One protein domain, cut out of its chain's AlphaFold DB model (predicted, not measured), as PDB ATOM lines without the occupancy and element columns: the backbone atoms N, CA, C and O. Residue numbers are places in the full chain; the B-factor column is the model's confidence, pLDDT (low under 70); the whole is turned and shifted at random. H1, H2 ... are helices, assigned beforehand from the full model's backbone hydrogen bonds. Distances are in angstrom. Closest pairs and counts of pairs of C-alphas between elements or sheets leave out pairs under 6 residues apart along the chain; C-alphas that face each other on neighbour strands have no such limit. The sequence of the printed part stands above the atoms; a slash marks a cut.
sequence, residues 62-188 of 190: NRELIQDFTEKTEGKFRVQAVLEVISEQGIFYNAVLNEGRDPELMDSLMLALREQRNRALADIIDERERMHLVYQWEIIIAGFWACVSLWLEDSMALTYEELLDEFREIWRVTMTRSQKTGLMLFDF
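What this domain is: This is residues 62 to 188 of the 190 residues of the protein "Transcriptional regulator" of Fructobacillus ficulneus (UniProt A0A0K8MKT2). Picture five helices side by side in an up-and-down bundle, H1, H2, H4, H5 and H6, set roughly as a ring when seen along their length, each running against the one before it. The short H3 lies across one end, and the very short H7 packs on H5 toward the other end; the ring is not evenly closed, for H5 only comes near H2 and H6. The printed part has 127 residues with seven named helices, H1 to H7 in chain order, and no named strand: the class is all helix. It is compact, with a radius of gyration of the C-alphas of 14.8 A and spans of 42 by 31 by 21 A.

Where its parts are: Find C-alpha 62 at (113.181, 160.375, 100.024); from there H1 runs through residues 62 to 73, 16.2 A long. H2 takes residues 79 to 88, 14.5 A, and H3 residues 90 to 97, 10.2 A. H4 covers residues 103 to 120, 26.2 A. Look next for C-alpha 127 at (104.617, 179.786, 125.637), where H5, the longest helix, starts its 38.7 A to residue 153. H6, residues 160 to 175, is 22.1 A long and has a kink of 27 degrees near residue 169. H7, residues 182 to 185, spans 5.8 A and ends at C-alpha 185, (99.245, 164.799, 119.091).

How they stand to each other: Start with the helical hairpin of H1 and H2: residues 69 to 73 of H1 touch H2, the closest C-alphas being those of Lys 72 and Ala 81, 6.3 A apart. Their tilt of 34 degrees is shallow, only just short of steep. H1 also touches H4, with C-alphas 66 and 109 5.6 A apart, and they run the same way. H2 touches residues 160 to 164 of H6, opposite ways at a shallow tilt of 21 degrees; the closest C-alphas, of Leu 83 and Tyr 160, are 6.0 A apart. H4 and H5 are close but not clearly touching, at 7.8 A between C-alphas 117 and 134. H3 touches residues 149 to 153 of H5 at a steep tilt of 54 degrees, closest at C-alphas 94 and 152, 5.3 A; it touches H4 only at the corner, closest at C-alphas 96 and 103, 6.3 A. H7 touches residues 132 to 140 of H5, closest at C-alphas 133 and 182, 4.8 A. Every O i to N i+4 pair is within hydrogen-bond range in H2, H3, H4 and H5, against 7 of 8 in H1 and 10 of 12 in H6; H7 is too short for such a pair.

The domain as a whole: The C-alphas farthest apart, of Ile 125 and Ser 155, stand 44.0 A from each other. The printed part has no cut and no long link. Residues 77 to 78 pair with residues 186 to 187, parallel. Look at the B-factor column: residues 172 to 180 are under 70, and the mean pLDDT of the printed part is 90.9.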
ATOM      1  N   ASN A  62     113.334 159.863  98.666       97.12
ATOM      2  CA  ASN A  62     113.181 160.375 100.024       97.12
ATOM      3  C   ASN A  62     112.005 161.332 100.135       97.12
ATOM      4  O   ASN A  62     111.217 161.234 101.068       97.12
ATOM      5  N   ARG A  63     111.824 162.213  99.147       96.94
ATOM      6  CA  ARG A  63     110.658 163.098  99.094       96.94
ATOM      7  C   ARG A  63     109.336 162.330  99.053       96.94
ATOM      8  O   ARG A  63     108.408 162.748  99.731       96.94
ATOM      9  N   GLU A  64     109.238 161.265  98.258       95.12
ATOM     10  CA  GLU A  64     108.014 160.454  98.169       95.12
ATOM     11  C   GLU A  64     107.744 159.708  99.480       95.12
ATOM     12  O   GLU A  64     106.651 159.817 100.022       95.12
ATOM     13  N   LEU A  65     108.762 159.065 100.058       94.94
ATOM     14  CA  LEU A  65     108.634 158.383 101.348       94.94
ATOM     15  C   LEU A  65     108.244 159.352 102.474       94.94
ATOM     16  O   LEU A  65     107.357 159.058 103.271       94.94
ATOM     17  N   ILE A  66     108.872 160.530 102.537       96.19
ATOM     18  CA  ILE A  66     108.526 161.563 103.522       96.19
ATOM     19  C   ILE A  66     107.096 162.044 103.298       96.19
ATOM     20  O   ILE A  66     106.367 162.207 104.272       96.19
ATOM     21  N   GLN A  67     106.681 162.248 102.046       94.69
ATOM     22  CA  GLN A  67     105.309 162.630 101.738       94.69
ATOM     23  C   GLN A  67     104.319 161.592 102.291       94.69
ATOM     24  O   GLN A  67     103.448 161.965 103.079       94.69
ATOM     25  N   ASP A  68     104.518 160.308 101.990       92.06
ATOM     26  CA  ASP A  68     103.652 159.215 102.450       92.06
ATOM     27  C   ASP A  68     103.556 159.147 103.985       92.06
ATOM     28  O   ASP A  68     102.476 158.908 104.541       92.06
ATOM     29  N   PHE A  69     104.671 159.395 104.684       92.62
ATOM     30  CA  PHE A  69     104.695 159.528 106.143       92.62
ATOM     31  C   PHE A  69     103.908 160.749 106.614       92.62
ATOM     32  O   PHE A  69     103.047 160.638 107.485       92.62
ATOM     33  N   THR A  70     104.178 161.918 106.032       93.75
ATOM     34  CA  THR A  70     103.558 163.180 106.453       93.75
ATOM     35  C   THR A  70     102.046 163.193 106.252       93.75
ATOM     36  O   THR A  70     101.345 163.798 107.062       93.75
ATOM     37  N   GLU A  71     101.525 162.493 105.242       93.94
ATOM     38  CA  GLU A  71     100.083 162.309 105.026       93.94
ATOM     39  C   GLU A  71      99.431 161.472 106.144       93.94
ATOM     40  O   GLU A  71      98.289 161.716 106.551       93.94
ATOM     41  N   LYS A  72     100.169 160.500 106.692       92.50
ATOM     42  CA  LYS A  72      99.723 159.660 107.815       92.50
ATOM     43  C   LYS A  72      99.831 160.363 109.162       92.50
ATOM     44  O   LYS A  72      99.105 160.008 110.082       92.50
ATOM     45  N   THR A  73     100.689 161.371 109.278       93.31
ATOM     46  CA  THR A  73     100.924 162.097 110.533       93.31
ATOM     47  C   THR A  73     100.318 163.500 110.557       93.31
ATOM     48  O   THR A  73     100.506 164.243 111.523       93.31
ATOM     49  N   GLU A  74      99.581 163.887 109.512       89.94
ATOM     50  CA  GLU A  74      98.955 165.203 109.433       89.94
ATOM     51  C   GLU A  74      97.921 165.405 110.553       89.94
ATOM     52  O   GLU A  74      96.995 164.610 110.746       89.94
ATOM     53  N   GLY A  75      98.096 166.493 111.309       87.56
ATOM     54  CA  GLY A  75      97.294 166.844 112.484       87.56
ATOM     55  C   GLY A  75      97.638 166.010 113.720       87.56
ATOM     56  O   GLY A  75      97.923 166.576 114.776       87.56
ATOM     57  N   LYS A  76      97.650 164.682 113.580       89.62
ATOM     58  CA  LYS A  76      98.077 163.728 114.608       89.62
ATOM     59  C   LYS A  76      98.953 162.642 114.004       89.62
ATOM     60  O   LYS A  76      98.673 162.145 112.918       89.62
ATOM     61  N   PHE A  77      99.958 162.220 114.760       92.44
ATOM     62  CA  PHE A  77     100.807 161.089 114.426       92.44
ATOM     63  C   PHE A  77     100.026 159.776 114.594       92.44
ATOM     64  O   PHE A  77      99.836 159.319 115.721       92.44
ATOM     65  N   ARG A  78      99.557 159.191 113.486       93.38
ATOM     66  CA  ARG A  78      98.818 157.915 113.471       93.38
ATOM     67  C   ARG A  78      99.796 156.750 113.559       93.38
ATOM     68  O   ARG A  78     100.437 156.388 112.574       93.38
ATOM     69  N   VAL A  79      99.960 156.205 114.760       93.12
ATOM     70  CA  VAL A  79     101.008 155.227 115.082       93.12
ATOM     71  C   VAL A  79     100.820 153.938 114.293       93.12
ATOM     72  O   VAL A  79     101.790 153.436 113.732       93.12
ATOM     73  N   GLN A  80      99.583 153.445 114.181       93.69
ATOM     74  CA  GLN A  80      99.273 152.243 113.409       93.69
ATOM     75  C   GLN A  80      99.662 152.409 111.937       93.69
ATOM     76  O   GLN A  80     100.440 151.613 111.418       93.69
ATOM     77  N   ALA A  81      99.190 153.478 111.289       93.62
ATOM     78  CA  ALA A  81      99.476 153.738 109.879       93.62
ATOM     79  C   ALA A  81     100.983 153.884 109.597       93.62
ATOM     80  O   ALA A  81     101.463 153.483 108.537       93.62
ATOM     81  N   VAL A  82     101.743 154.470 110.527       94.75
ATOM     82  CA  VAL A  82     103.201 154.589 110.391       94.75
ATOM     83  C   VAL A  82     103.890 153.230 110.539       94.75
ATOM     84  O   VAL A  82     104.764 152.905 109.735       94.75
ATOM     85  N   LEU A  83     103.500 152.428 111.532       95.50
ATOM     86  CA  LEU A  83     104.043 151.080 111.719       95.50
ATOM     87  C   LEU A  83     103.749 150.171 110.520       95.50
ATOM     88  O   LEU A  83     104.637 149.435 110.095       95.50
ATOM     89  N   GLU A  84     102.554 150.272 109.935       94.06
ATOM     90  CA  GLU A  84     102.169 149.539 108.725       94.06
ATOM     91  C   GLU A  84     103.130 149.846 107.563       94.06
ATOM     92  O   GLU A  84     103.737 148.926 107.016       94.06
ATOM     93  N   VAL A  85     103.388 151.129 107.267       93.44
ATOM     94  CA  VAL A  85     104.344 151.541 106.215       93.44
ATOM     95  C   VAL A  85     105.745 150.993 106.464       93.44
ATOM     96  O   VAL A  85     106.413 150.532 105.537       93.44
ATOM     97  N   ILE A  86     106.205 151.041 107.716       95.62
ATOM     98  CA  ILE A  86     107.528 150.527 108.075       95.62
ATOM     99  C   ILE A  86     107.577 149.011 107.864       95.62
ATOM    100  O   ILE A  86     108.552 148.504 107.308       95.62
ATOM    101  N   SER A  87     106.515 148.298 108.249       95.19
ATOM    102  CA  SER A  87     106.416 146.842 108.116       95.19
ATOM    103  C   SER A  87     106.473 146.375 106.656       95.19
ATOM    104  O   SER A  87     107.149 145.389 106.350       95.19
ATOM    105  N   GLU A  88     105.854 147.122 105.733       93.62
ATOM    106  CA  GLU A  88     105.848 146.806 104.299       93.62
ATOM    107  C   GLU A  88     107.256 146.823 103.685       93.62
ATOM    108  O   GLU A  88     107.518 146.125 102.700       93.62
ATOM    109  N   GLN A  89     108.177 147.603 104.261       92.88
ATOM    110  CA  GLN A  89     109.548 147.764 103.771       92.88
ATOM    111  C   GLN A  89     110.593 147.622 104.891       92.88
ATOM    112  O   GLN A  89     111.602 148.331 104.905       92.88
ATOM    113  N   GLY A  90     110.395 146.677 105.817       95.12
ATOM    114  CA  GLY A  90     111.230 146.542 107.019       95.12
ATOM    115  C   GLY A  90     112.736 146.425 106.746       95.12
ATOM    116  O   GLY A  90     113.536 147.057 107.427       95.12
ATOM    117  N   ILE A  91     113.150 145.707 105.692       96.12
ATOM    118  CA  ILE A  91     114.578 145.586 105.324       96.12
ATOM    119  C   ILE A  91     115.178 146.958 104.970       96.12
ATOM    120  O   ILE A  91     116.298 147.270 105.370       96.12
ATOM    121  N   PHE A  92     114.431 147.784 104.233       96.38
ATOM    122  CA  PHE A  92     114.865 149.126 103.859       96.38
ATOM    123  C   PHE A  92     114.956 150.037 105.085       96.38
ATOM    124  O   PHE A  92     115.975 150.691 105.293       96.38
ATOM    125  N   TYR A  93     113.930 150.050 105.938       96.31
ATOM    126  CA  TYR A  93     113.955 150.895 107.133       96.31
ATOM    127  C   TYR A  93     115.001 150.442 108.152       96.31
ATOM    128  O   TYR A  93     115.624 151.299 108.774       96.31
ATOM    129  N   ASN A  94     115.275 149.138 108.274       97.25
ATOM    130  CA  ASN A  94     116.388 148.636 109.084       97.25
ATOM    131  C   ASN A  94     117.727 149.170 108.563       97.25
ATOM    132  O   ASN A  94     118.542 149.692 109.321       97.25
ATOM    133  N   ALA A  95     117.924 149.087 107.247       96.25
ATOM    134  CA  ALA A  95     119.115 149.600 106.595       96.25
ATOM    135  C   ALA A  95     119.327 151.102 106.869       96.25
ATOM    136  O   ALA A  95     120.459 151.527 107.111       96.25
ATOM    137  N   VAL A  96     118.251 151.888 106.864       95.12
ATOM    138  CA  VAL A  96     118.298 153.330 107.138       95.12
ATOM    139  C   VAL A  96     118.557 153.628 108.613       95.12
ATOM    140  O   VAL A  96     119.482 154.373 108.935       95.12
ATOM    141  N   LEU A  97     117.759 153.047 109.508       95.12
ATOM    142  CA  LEU A  97     117.762 153.381 110.934       95.12
ATOM    143  C   LEU A  97     118.964 152.802 111.682       95.12
ATOM    144  O   LEU A  97     119.513 153.471 112.555       95.12
ATOM    145  N   ASN A  98     119.377 151.581 111.335       96.25
ATOM    146  CA  ASN A  98     120.349 150.813 112.118       96.25
ATOM    147  C   ASN A  98     121.700 150.666 111.409       96.25
ATOM    148  O   ASN A  98     122.738 150.580 112.062       96.25
ATOM    149  N   GLU A  99     121.718 150.666 110.074       95.06
ATOM    150  CA  GLU A  99     122.941 150.412 109.294       95.06
ATOM    151  C   GLU A  99     123.527 151.681 108.650       95.06
ATOM    152  O   GLU A  99     124.546 151.618 107.958       95.06
ATOM    153  N   GLY A 100     122.901 152.842 108.880       90.44
ATOM    154  CA  GLY A 100     123.359 154.137 108.376       90.44
ATOM    155  C   GLY A 100     123.266 154.284 106.855       90.44
ATOM    156  O   GLY A 100     124.001 155.090 106.273       90.44
ATOM    157  N   ARG A 101     122.406 153.502 106.186       90.94
ATOM    158  CA  ARG A 101     122.175 153.626 104.741       90.94
ATOM    159  C   ARG A 101     121.193 154.765 104.489       90.94
ATOM    160  O   ARG A 101     120.018 154.621 104.762       90.94
ATOM    161  N   ASP A 102     121.674 155.870 103.930       92.19
ATOM    162  CA  ASP A 102     120.873 157.081 103.677       92.19
ATOM    163  C   ASP A 102     120.360 157.793 104.954       92.19
ATOM    164  O   ASP A 102     119.157 157.861 105.218       92.19
ATOM    165  N   PRO A 103     121.273 158.362 105.765       89.62
ATOM    166  CA  PRO A 103     120.897 159.102 106.973       89.62
ATOM    167  C   PRO A 103     120.053 160.356 106.676       89.62
ATOM    168  O   PRO A 103     119.271 160.787 107.524       89.62
ATOM    169  N   GLU A 104     120.155 160.914 105.462       94.44
ATOM    170  CA  GLU A 104     119.426 162.122 105.057       94.44
ATOM    171  C   GLU A 104     117.906 161.923 105.084       94.44
ATOM    172  O   GLU A 104     117.166 162.885 105.333       94.44
ATOM    173  N   LEU A 105     117.431 160.691 104.858       95.88
ATOM    174  CA  LEU A 105     116.009 160.366 104.927       95.88
ATOM    175  C   LEU A 105     115.446 160.644 106.326       95.88
ATOM    176  O   LEU A 105     114.415 161.307 106.445       95.88
ATOM    177  N   MET A 106     116.119 160.174 107.384       94.31
ATOM    178  CA  MET A 106     115.634 160.353 108.758       94.31
ATOM    179  C   MET A 106     115.759 161.797 109.230       94.31
ATOM    180  O   MET A 106     114.833 162.307 109.863       94.31
ATOM    181  N   ASP A 107     116.845 162.484 108.869       95.62
ATOM    182  CA  ASP A 107     117.017 163.904 109.184       95.62
ATOM    183  C   ASP A 107     115.888 164.749 108.576       95.62
ATOM    184  O   ASP A 107     115.255 165.567 109.257       95.62
ATOM    185  N   SER A 108     115.582 164.502 107.300       97.44
ATOM    186  CA  SER A 108     114.536 165.217 106.564       97.44
ATOM    187  C   SER A 108     113.131 164.868 107.065       97.44
ATOM    188  O   SER A 108     112.287 165.759 107.203       97.44
ATOM    189  N   LEU A 109     112.877 163.596 107.395       96.81
ATOM    190  CA  LEU A 109     111.610 163.155 107.978       96.81
ATOM    191  C   LEU A 109     111.368 163.815 109.341       96.81
ATOM    192  O   LEU A 109     110.302 164.385 109.575       96.81
ATOM    193  N   MET A 110     112.363 163.799 110.231       96.81
ATOM    194  CA  MET A 110     112.237 164.408 111.557       96.81
ATOM    195  C   MET A 110     112.034 165.921 111.484       96.81
ATOM    196  O   MET A 110     111.272 166.472 112.283       96.81
ATOM    197  N   LEU A 111     112.664 166.600 110.521       97.69
ATOM    198  CA  LEU A 111     112.395 168.012 110.254       97.69
ATOM    199  C   LEU A 111     110.922 168.232 109.871       97.69
ATOM    200  O   LEU A 111     110.250 169.051 110.501       97.69
ATOM    201  N   ALA A 112     110.397 167.457 108.918       97.56
ATOM    202  CA  ALA A 112     109.007 167.565 108.475       97.56
ATOM    203  C   ALA A 112     107.997 167.287 109.609       97.56
ATOM    204  O   ALA A 112     107.018 168.024 109.773       97.56
ATOM    205  N   LEU A 113     108.252 166.274 110.444       96.94
ATOM    206  CA  LEU A 113     107.411 165.951 111.603       96.94
ATOM    207  C   LEU A 113     107.433 167.062 112.665       96.94
ATOM    208  O   LEU A 113     106.391 167.422 113.220       96.94
ATOM    209  N   ARG A 114     108.599 167.670 112.922       97.44
ATOM    210  CA  ARG A 114     108.721 168.820 113.837       97.44
ATOM    211  C   ARG A 114     107.966 170.041 113.322       97.44
ATOM    212  O   ARG A 114     107.343 170.747 114.116       97.44
ATOM    213  N   GLU A 115     107.977 170.283 112.015       97.06
ATOM    214  CA  GLU A 115     107.166 171.339 111.407       97.06
ATOM    215  C   GLU A 115     105.664 171.066 111.544       97.06
ATOM    216  O   GLU A 115     104.913 171.981 111.886       97.06
ATOM    217  N   GLN A 116     105.216 169.821 111.337       96.62
ATOM    218  CA  GLN A 116     103.821 169.432 111.571       96.62
ATOM    219  C   GLN A 116     103.403 169.654 113.025       96.62
ATOM    220  O   GLN A 116     102.367 170.274 113.269       96.62
ATOM    221  N   ARG A 117     104.232 169.238 113.991       96.06
ATOM    222  CA  ARG A 117     104.011 169.525 115.415       96.06
ATOM    223  C   ARG A 117     103.892 171.028 115.664       96.06
ATOM    224  O   ARG A 117     102.972 171.460 116.351       96.06
ATOM    225  N   ASN A 118     104.805 171.832 115.117       95.81
ATOM    226  CA  ASN A 118     104.777 173.284 115.305       95.81
ATOM    227  C   ASN A 118     103.484 173.900 114.746       95.81
ATOM    228  O   ASN A 118     102.921 174.788 115.382       95.81
ATOM    229  N   ARG A 119     102.982 173.404 113.605       95.81
ATOM    230  CA  ARG A 119     101.674 173.805 113.061       95.81
ATOM    231  C   ARG A 119     100.516 173.376 113.965       95.81
ATOM    232  O   ARG A 119      99.643 174.189 114.236       95.81
ATOM    233  N   ALA A 120     100.531 172.144 114.473       94.38
ATOM    234  CA  ALA A 120      99.488 171.627 115.365       94.38
ATOM    235  C   ALA A 120      99.414 172.371 116.711       94.38
ATOM    236  O   ALA A 120      98.364 172.412 117.345       94.38
ATOM    237  N   LEU A 121     100.523 172.974 117.144       94.56
ATOM    238  CA  LEU A 121     100.616 173.756 118.377       94.56
ATOM    239  C   LEU A 121     100.510 175.275 118.155       94.56
ATOM    240  O   LEU A 121     100.716 176.033 119.103       94.56
ATOM    241  N   ALA A 122     100.206 175.734 116.936       94.62
ATOM    242  CA  ALA A 122     100.202 177.159 116.595       94.62
ATOM    243  C   ALA A 122      99.182 177.977 117.409       94.62
ATOM    244  O   ALA A 122      99.455 179.129 117.741       94.62
ATOM    245  N   ASP A 123      98.056 177.365 117.784       94.62
ATOM    246  CA  ASP A 123      96.980 178.016 118.545       94.62
ATOM    247  C   ASP A 123      97.226 178.032 120.068       94.62
ATOM    248  O   ASP A 123      96.444 178.611 120.827       94.62
ATOM    249  N   ILE A 124      98.311 177.413 120.550       93.88
ATOM    250  CA  ILE A 124      98.685 177.445 121.968       93.88
ATOM    251  C   ILE A 124      99.400 178.768 122.266       93.88
ATOM    252  O   ILE A 124     100.583 178.941 121.966       93.88
ATOM    253  N   ILE A 125      98.657 179.701 122.867       94.44
ATOM    254  CA  ILE A 125      99.120 181.065 123.176       94.44
ATOM    255  C   ILE A 125     100.141 181.076 124.325       94.44
ATOM    256  O   ILE A 125     101.080 181.870 124.306       94.44
ATOM    257  N   ASP A 126      99.966 180.216 125.334       96.44
ATOM    258  CA  ASP A 126     100.885 180.149 126.472       96.44
ATOM    259  C   ASP A 126     102.201 179.469 126.059       96.44
ATOM    260  O   ASP A 126     102.255 178.270 125.780       96.44
ATOM    261  N   GLU A 127     103.284 180.252 126.034       95.00
ATOM    262  CA  GLU A 127     104.617 179.786 125.637       95.00
ATOM    263  C   GLU A 127     105.112 178.618 126.491       95.00
ATOM    264  O   GLU A 127     105.754 177.694 125.992       95.00
ATOM    265  N   ARG A 128     104.825 178.650 127.795       94.50
ATOM    266  CA  ARG A 128     105.312 177.640 128.729       94.50
ATOM    267  C   ARG A 128     104.558 176.333 128.528       94.50
ATOM    268  O   ARG A 128     105.197 175.283 128.481       94.50
ATOM    269  N   GLU A 129     103.237 176.392 128.362       93.12
ATOM    270  CA  GLU A 129     102.407 175.245 127.971       93.12
ATOM    271  C   GLU A 129     102.914 174.647 126.654       93.12
ATOM    272  O   GLU A 129     103.215 173.453 126.596       93.12
ATOM    273  N   ARG A 130     103.109 175.482 125.624       95.12
ATOM    274  CA  ARG A 130     103.621 175.044 124.320       95.12
ATOM    275  C   ARG A 130     104.988 174.375 124.434       95.12
ATOM    276  O   ARG A 130     105.192 173.307 123.861       95.12
ATOM    277  N   MET A 131     105.907 174.960 125.199       95.62
ATOM    278  CA  MET A 131     107.226 174.387 125.449       95.62
ATOM    279  C   MET A 131     107.108 173.005 126.104       95.62
ATOM    280  O   MET A 131     107.713 172.053 125.618       95.62
ATOM    281  N   HIS A 132     106.284 172.846 127.145       94.94
ATOM    282  CA  HIS A 132     106.056 171.535 127.763       94.94
ATOM    283  C   HIS A 132     105.543 170.494 126.756       94.94
ATOM    284  O   HIS A 132     106.046 169.369 126.746       94.94
ATOM    285  N   LEU A 133     104.602 170.867 125.883       94.81
ATOM    286  CA  LEU A 133     104.075 169.981 124.840       94.81
ATOM    287  C   LEU A 133     105.146 169.596 123.809       94.81
ATOM    288  O   LEU A 133     105.219 168.432 123.420       94.81
ATOM    289  N   VAL A 134     106.016 170.533 123.418       96.38
ATOM    290  CA  VAL A 134     107.147 170.266 122.512       96.38
ATOM    291  C   VAL A 134     108.107 169.237 123.111       96.38
ATOM    292  O   VAL A 134     108.434 168.259 122.441       96.38
ATOM    293  N   TYR A 135     108.520 169.407 124.370       96.31
ATOM    294  CA  TYR A 135     109.417 168.452 125.033       96.31
ATOM    295  C   TYR A 135     108.768 167.076 125.213       96.31
ATOM    296  O   TYR A 135     109.422 166.059 125.002       96.31
ATOM    297  N   GLN A 136     107.480 167.026 125.569       94.19
ATOM    298  CA  GLN A 136     106.745 165.761 125.659       94.19
ATOM    299  C   GLN A 136     106.684 165.053 124.303       94.19
ATOM    300  O   GLN A 136     106.933 163.853 124.241       94.19
ATOM    301  N   TRP A 137     106.416 165.788 123.222       95.12
ATOM    302  CA  TRP A 137     106.411 165.231 121.871       95.12
ATOM    303  C   TRP A 137     107.782 164.664 121.476       95.12
ATOM    304  O   TRP A 137     107.835 163.552 120.962       95.12
ATOM    305  N   GLU A 138     108.886 165.370 121.766       96.81
ATOM    306  CA  GLU A 138     110.247 164.873 121.479       96.81
ATOM    307  C   GLU A 138     110.576 163.595 122.273       96.81
ATOM    308  O   GLU A 138     111.207 162.686 121.744       96.81
ATOM    309  N   ILE A 139     110.113 163.479 123.522       94.12
ATOM    310  CA  ILE A 139     110.292 162.256 124.322       94.12
ATOM    311  C   ILE A 139     109.512 161.086 123.711       94.12
ATOM    312  O   ILE A 139     110.053 159.989 123.575       94.12
ATOM    313  N   ILE A 140     108.251 161.316 123.337       92.94
ATOM    314  CA  ILE A 140     107.376 160.278 122.777       92.94
ATOM    315  C   ILE A 140     107.926 159.796 121.430       92.94
ATOM    316  O   ILE A 140     108.073 158.592 121.233       92.94
ATOM    317  N   ILE A 141     108.291 160.716 120.529       94.62
ATOM    318  CA  ILE A 141     108.806 160.355 119.202       94.62
ATOM    319  C   ILE A 141     110.177 159.668 119.283       94.62
ATOM    320  O   ILE A 141     110.445 158.749 118.516       94.62
ATOM    321  N   ALA A 142     111.035 160.061 120.234       95.62
ATOM    322  CA  ALA A 142     112.308 159.383 120.458       95.62
ATOM    323  C   ALA A 142     112.092 157.949 120.963       95.62
ATOM    324  O   ALA A 142     112.740 157.025 120.477       95.62
ATOM    325  N   GLY A 143     111.147 157.749 121.891       94.94
ATOM    326  CA  GLY A 143     110.755 156.418 122.356       94.94
ATOM    327  C   GLY A 143     110.172 155.551 121.237       94.94
ATOM    328  O   GLY A 143     110.547 154.387 121.119       94.94
ATOM    329  N   PHE A 144     109.323 156.134 120.383       95.44
ATOM    330  CA  PHE A 144     108.783 155.471 119.194       95.44
ATOM    331  C   PHE A 144     109.899 154.938 118.289       95.44
ATOM    332  O   PHE A 144     109.967 153.736 118.037       95.44
ATOM    333  N   TRP A 145     110.812 155.813 117.853       96.31
ATOM    334  CA  TRP A 145     111.887 155.424 116.940       96.31
ATOM    335  C   TRP A 145     112.890 154.459 117.565       96.31
ATOM    336  O   TRP A 145     113.370 153.572 116.868       96.31
ATOM    337  N   ALA A 146     113.167 154.575 118.867       96.56
ATOM    338  CA  ALA A 146     114.008 153.610 119.572       96.56
ATOM    339  C   ALA A 146     113.391 152.201 119.561       96.56
ATOM    340  O   ALA A 146     114.090 151.223 119.309       96.56
ATOM    341  N   CYS A 147     112.077 152.094 119.782       96.38
ATOM    342  CA  CYS A 147     111.378 150.810 119.732       96.38
ATOM    343  C   CYS A 147     111.320 150.248 118.305       96.38
ATOM    344  O   CYS A 147     111.584 149.066 118.111       96.38
ATOM    345  N   VAL A 148     111.035 151.087 117.303       97.19
ATOM    346  CA  VAL A 148     111.052 150.686 115.885       97.19
ATOM    347  C   VAL A 148     112.440 150.205 115.456       97.19
ATOM    348  O   VAL A 148     112.551 149.184 114.787       97.19
ATOM    349  N   SER A 149     113.497 150.915 115.854       97.31
ATOM    350  CA  SER A 149     114.890 150.542 115.579       97.31
ATOM    351  C   SER A 149     115.206 149.146 116.126       97.31
ATOM    352  O   SER A 149     115.653 148.296 115.358       97.31
ATOM    353  N   LEU A 150     114.868 148.874 117.393       97.75
ATOM    354  CA  LEU A 150     115.025 147.549 118.004       97.75
ATOM    355  C   LEU A 150     114.199 146.475 117.284       97.75
ATOM    356  O   LEU A 150     114.700 145.392 116.995       97.75
ATOM    357  N   TRP A 151     112.933 146.775 116.988       97.88
ATOM    358  CA  TRP A 151     112.023 145.846 116.319       97.88
ATOM    359  C   TRP A 151     112.539 145.427 114.939       97.88
ATOM    360  O   TRP A 151     112.489 144.249 114.591       97.88
ATOM    361  N   LEU A 152     113.081 146.371 114.171       97.62
ATOM    362  CA  LEU A 152     113.686 146.108 112.867       97.62
ATOM    363  C   LEU A 152     115.003 145.327 112.977       97.62
ATOM    364  O   LEU A 152     115.232 144.422 112.173       97.62
ATOM    365  N   GLU A 153     115.837 145.642 113.973       96.62
ATOM    366  CA  GLU A 153     117.099 144.935 114.225       96.62
ATOM    367  C   GLU A 153     116.850 143.459 114.573       96.62
ATOM    368  O   GLU A 153     117.540 142.574 114.063       96.62
ATOM    369  N   ASP A 154     115.792 143.176 115.340       95.50
ATOM    370  CA  ASP A 154     115.342 141.816 115.666       95.50
ATOM    371  C   ASP A 154     114.431 141.204 114.582       95.50
ATOM    372  O   ASP A 154     113.569 140.368 114.845       95.50
ATOM    373  N   SER A 155     114.606 141.629 113.324       95.19
ATOM    374  CA  SER A 155     113.911 141.073 112.150       95.19
ATOM    375  C   SER A 155     112.380 141.085 112.248       95.19
ATOM    376  O   SER A 155     111.721 140.193 111.714       95.19
ATOM    377  N   MET A 156     111.818 142.106 112.900       95.31
ATOM    378  CA  MET A 156     110.387 142.247 113.169       95.31
ATOM    379  C   MET A 156     109.804 141.024 113.896       95.31
ATOM    380  O   MET A 156     108.817 140.440 113.456       95.31
ATOM    381  N   ALA A 157     110.431 140.619 115.007       94.81
ATOM    382  CA  ALA A 157     110.015 139.459 115.803       94.81
ATOM    383  C   ALA A 157     108.551 139.516 116.291       94.81
ATOM    384  O   ALA A 157     107.933 138.471 116.490       94.81
ATOM    385  N   LEU A 158     108.008 140.724 116.465       94.44
ATOM    386  CA  LEU A 158     106.583 140.980 116.685       94.44
ATOM    387  C   LEU A 158     105.901 141.365 115.369       94.44
ATOM    388  O   LEU A 158     106.501 142.028 114.522       94.44
ATOM    389  N   THR A 159     104.620 141.046 115.223       95.44
ATOM    390  CA  THR A 159     103.775 141.722 114.229       95.44
ATOM    391  C   THR A 159     103.666 143.216 114.553       95.44
ATOM    392  O   THR A 159     103.888 143.641 115.692       95.44
ATOM    393  N   TYR A 160     103.337 144.045 113.559       93.00
ATOM    394  CA  TYR A 160     103.198 145.479 113.818       93.00
ATOM    395  C   TYR A 160     101.996 145.765 114.739       93.00
ATOM    396  O   TYR A 160     102.030 146.742 115.486       93.00
ATOM    397  N   GLU A 161     100.971 144.904 114.739       93.75
ATOM    398  CA  GLU A 161      99.846 144.953 115.675       93.75
ATOM    399  C   GLU A 161     100.279 144.655 117.118       93.75
ATOM    400  O   GLU A 161      99.911 145.397 118.027       93.75
ATOM    401  N   GLU A 162     101.107 143.629 117.336       94.19
ATOM    402  CA  GLU A 162     101.658 143.320 118.666       94.19
ATOM    403  C   GLU A 162     102.550 144.460 119.184       94.19
ATOM    404  O   GLU A 162     102.450 144.847 120.346       94.19
ATOM    405  N   LEU A 163     103.382 145.059 118.322       94.25
ATOM    406  CA  LEU A 163     104.188 146.225 118.698       94.25
ATOM    407  C   LEU A 163     103.320 147.459 119.006       94.25
ATOM    408  O   LEU A 163     103.624 148.230 119.920       94.25
ATOM    409  N   LEU A 164     102.235 147.664 118.255       93.44
ATOM    410  CA  LEU A 164     101.272 148.736 118.506       93.44
ATOM    411  C   LEU A 164     100.614 148.599 119.886       93.44
ATOM    412  O   LEU A 164     100.391 149.610 120.558       93.44
ATOM    413  N   ASP A 165     100.337 147.374 120.327       91.38
ATOM    414  CA  ASP A 165      99.753 147.125 121.644       91.38
ATOM    415  C   ASP A 165     100.704 147.515 122.790       91.38
ATOM    416  O   ASP A 165     100.251 148.104 123.776       91.38
ATOM    417  N   GLU A 166     102.021 147.339 122.635       92.06
ATOM    418  CA  GLU A 166     103.012 147.835 123.607       92.06
ATOM    419  C   GLU A 166     102.971 149.368 123.739       92.06
ATOM    420  O   GLU A 166     102.973 149.924 124.845       92.06
ATOM    421  N   PHE A 167     102.859 150.077 122.611       90.00
ATOM    422  CA  PHE A 167     102.695 151.531 122.606       90.00
ATOM    423  C   PHE A 167     101.388 151.965 123.274       90.00
ATOM    424  O   PHE A 167     101.382 152.913 124.069       90.00
ATOM    425  N   ARG A 168     100.286 151.261 122.991       87.00
ATOM    426  CA  ARG A 168      98.987 151.516 123.623       87.00
ATOM    427  C   ARG A 168      99.067 151.324 125.131       87.00
ATOM    428  O   ARG A 168      98.628 152.213 125.857       87.00
ATOM    429  N   GLU A 169      99.637 150.231 125.628       83.06
ATOM    430  CA  GLU A 169      99.693 149.976 127.072       83.06
ATOM    431  C   GLU A 169     100.569 150.997 127.811       83.06
ATOM    432  O   GLU A 169     100.133 151.576 128.812       83.06
ATOM    433  N   ILE A 170     101.759 151.315 127.290       81.56
ATOM    434  CA  ILE A 170     102.668 152.283 127.926       81.56
ATOM    435  C   ILE A 170     102.068 153.698 127.923       81.56
ATOM    436  O   ILE A 170     102.109 154.412 128.937       81.56
ATOM    437  N   TRP A 171     101.486 154.135 126.804       75.56
ATOM    438  CA  TRP A 171     101.012 155.513 126.668       75.56
ATOM    439  C   TRP A 171      99.583 155.739 127.179       75.56
ATOM    440  O   TRP A 171      99.296 156.830 127.690       75.56
ATOM    441  N   ARG A 172      98.716 154.716 127.207       67.50
ATOM    442  CA  ARG A 172      97.375 154.804 127.821       67.50
ATOM    443  C   ARG A 172      97.444 155.114 129.316       67.50
ATOM    444  O   ARG A 172      96.670 155.940 129.804       67.50
ATOM    445  N   VAL A 173      98.415 154.545 130.038       59.72
ATOM    446  CA  VAL A 173      98.642 154.836 131.470       59.72
ATOM    447  C   VAL A 173      98.930 156.328 131.710       59.72
ATOM    448  O   VAL A 173      98.560 156.892 132.746       59.72
ATOM    449  N   THR A 174      99.535 157.002 130.730       58.12
ATOM    450  CA  THR A 174      99.922 158.415 130.830       58.12
ATOM    451  C   THR A 174      98.745 159.364 130.556       58.12
ATOM    452  O   THR A 174      98.627 160.389 131.231       58.12
ATOM    453  N   MET A 175      97.814 159.006 129.658       55.31
ATOM    454  CA  MET A 175      96.620 159.821 129.356       55.31
ATOM    455  C   MET A 175      95.645 159.927 130.536       55.31
ATOM    456  O   MET A 175      95.031 160.973 130.737       55.31
ATOM    457  N   THR A 176      95.529 158.891 131.373       54.34
ATOM    458  CA  THR A 176      94.599 158.902 132.520       54.34
ATOM    459  C   THR A 176      94.946 159.899 133.635       54.34
ATOM    460  O   THR A 176      94.111 160.140 134.505       54.34
ATOM    461  N   ARG A 177      96.150 160.493 133.642       55.41
ATOM    462  CA  ARG A 177      96.622 161.353 134.748       55.41
ATOM    463  C   ARG A 177      96.513 162.867 134.500       55.41
ATOM    464  O   ARG A 177      96.597 163.617 135.467       55.41
ATOM    465  N   SER A 178      96.335 163.340 133.261       52.75
ATOM    466  CA  SER A 178      96.255 164.780 132.939       52.75
ATOM    467  C   SER A 178      95.467 165.042 131.651       52.75
ATOM    468  O   SER A 178      95.648 164.336 130.665       52.75
ATOM    469  N   GLN A 179      94.634 166.091 131.635       56.34
ATOM    470  CA  GLN A 179      93.754 166.434 130.504       56.34
ATOM    471  C   GLN A 179      94.469 167.070 129.294       56.34
ATOM    472  O   GLN A 179      93.879 167.138 128.220       56.34
ATOM    473  N   LYS A 180      95.725 167.521 129.433       65.62
ATOM    474  CA  LYS A 180      96.531 168.070 128.329       65.62
ATOM    475  C   LYS A 180      97.972 167.583 128.431       65.62
ATOM    476  O   LYS A 180      98.709 167.974 129.334       65.62
ATOM    477  N   THR A 181      98.361 166.708 127.514       81.06
ATOM    478  CA  THR A 181      99.725 166.180 127.389       81.06
ATOM    479  C   THR A 181     100.072 166.062 125.908       81.06
ATOM    480  O   THR A 181      99.168 166.017 125.077       81.06
ATOM    481  N   GLY A 182     101.357 165.955 125.570       74.69
ATOM    482  CA  GLY A 182     101.836 165.772 124.196       74.69
ATOM    483  C   GLY A 182     101.239 164.553 123.482       74.69
ATOM    484  O   GLY A 182     101.189 164.550 122.258       74.69
ATOM    485  N   LEU A 183     100.696 163.575 124.221       80.69
ATOM    486  CA  LEU A 183      99.968 162.428 123.660       80.69
ATOM    487  C   LEU A 183      98.719 162.829 122.869       80.69
ATOM    488  O   LEU A 183      98.290 162.071 122.010       80.69
ATOM    489  N   MET A 184      98.164 164.028 123.081       81.94
ATOM    490  CA  MET A 184      97.053 164.535 122.261       81.94
ATOM    491  C   MET A 184      97.409 164.688 120.772       81.94
ATOM    492  O   MET A 184      96.508 164.789 119.938       81.94
ATOM    493  N   LEU A 185      98.707 164.718 120.450       83.50
ATOM    494  CA  LEU A 185      99.245 164.799 119.091       83.50
ATOM    495  C   LEU A 185      99.465 163.420 118.447       83.50
ATOM    496  O   LEU A 185      99.975 163.364 117.332       83.50
ATOM    497  N   PHE A 186      99.108 162.329 119.126       84.19
ATOM    498  CA  PHE A 186      99.248 160.957 118.642       84.19
ATOM    499  C   PHE A 186      97.870 160.292 118.555       84.19
ATOM    500  O   PHE A 186      96.959 160.614 119.323       84.19
ATOM    501  N   ASP A 187      97.714 159.395 117.586       84.75
ATOM    502  CA  ASP A 187      96.529 158.566 117.397       84.75
ATOM    503  C   ASP A 187      96.952 157.094 117.339       84.75
ATOM    504  O   ASP A 187      97.848 156.728 116.578       84.75
ATOM    505  N   PHE A 188      96.341 156.275 118.189       78.19
ATOM    506  CA  PHE A 188      96.664 154.858 118.356       78.19
ATOM    507  C   PHE A 188      95.613 153.934 117.750       78.19
ATOM    508  O   PHE A 188      95.848 152.728 117.676       78.19
TER     509      PHE A 188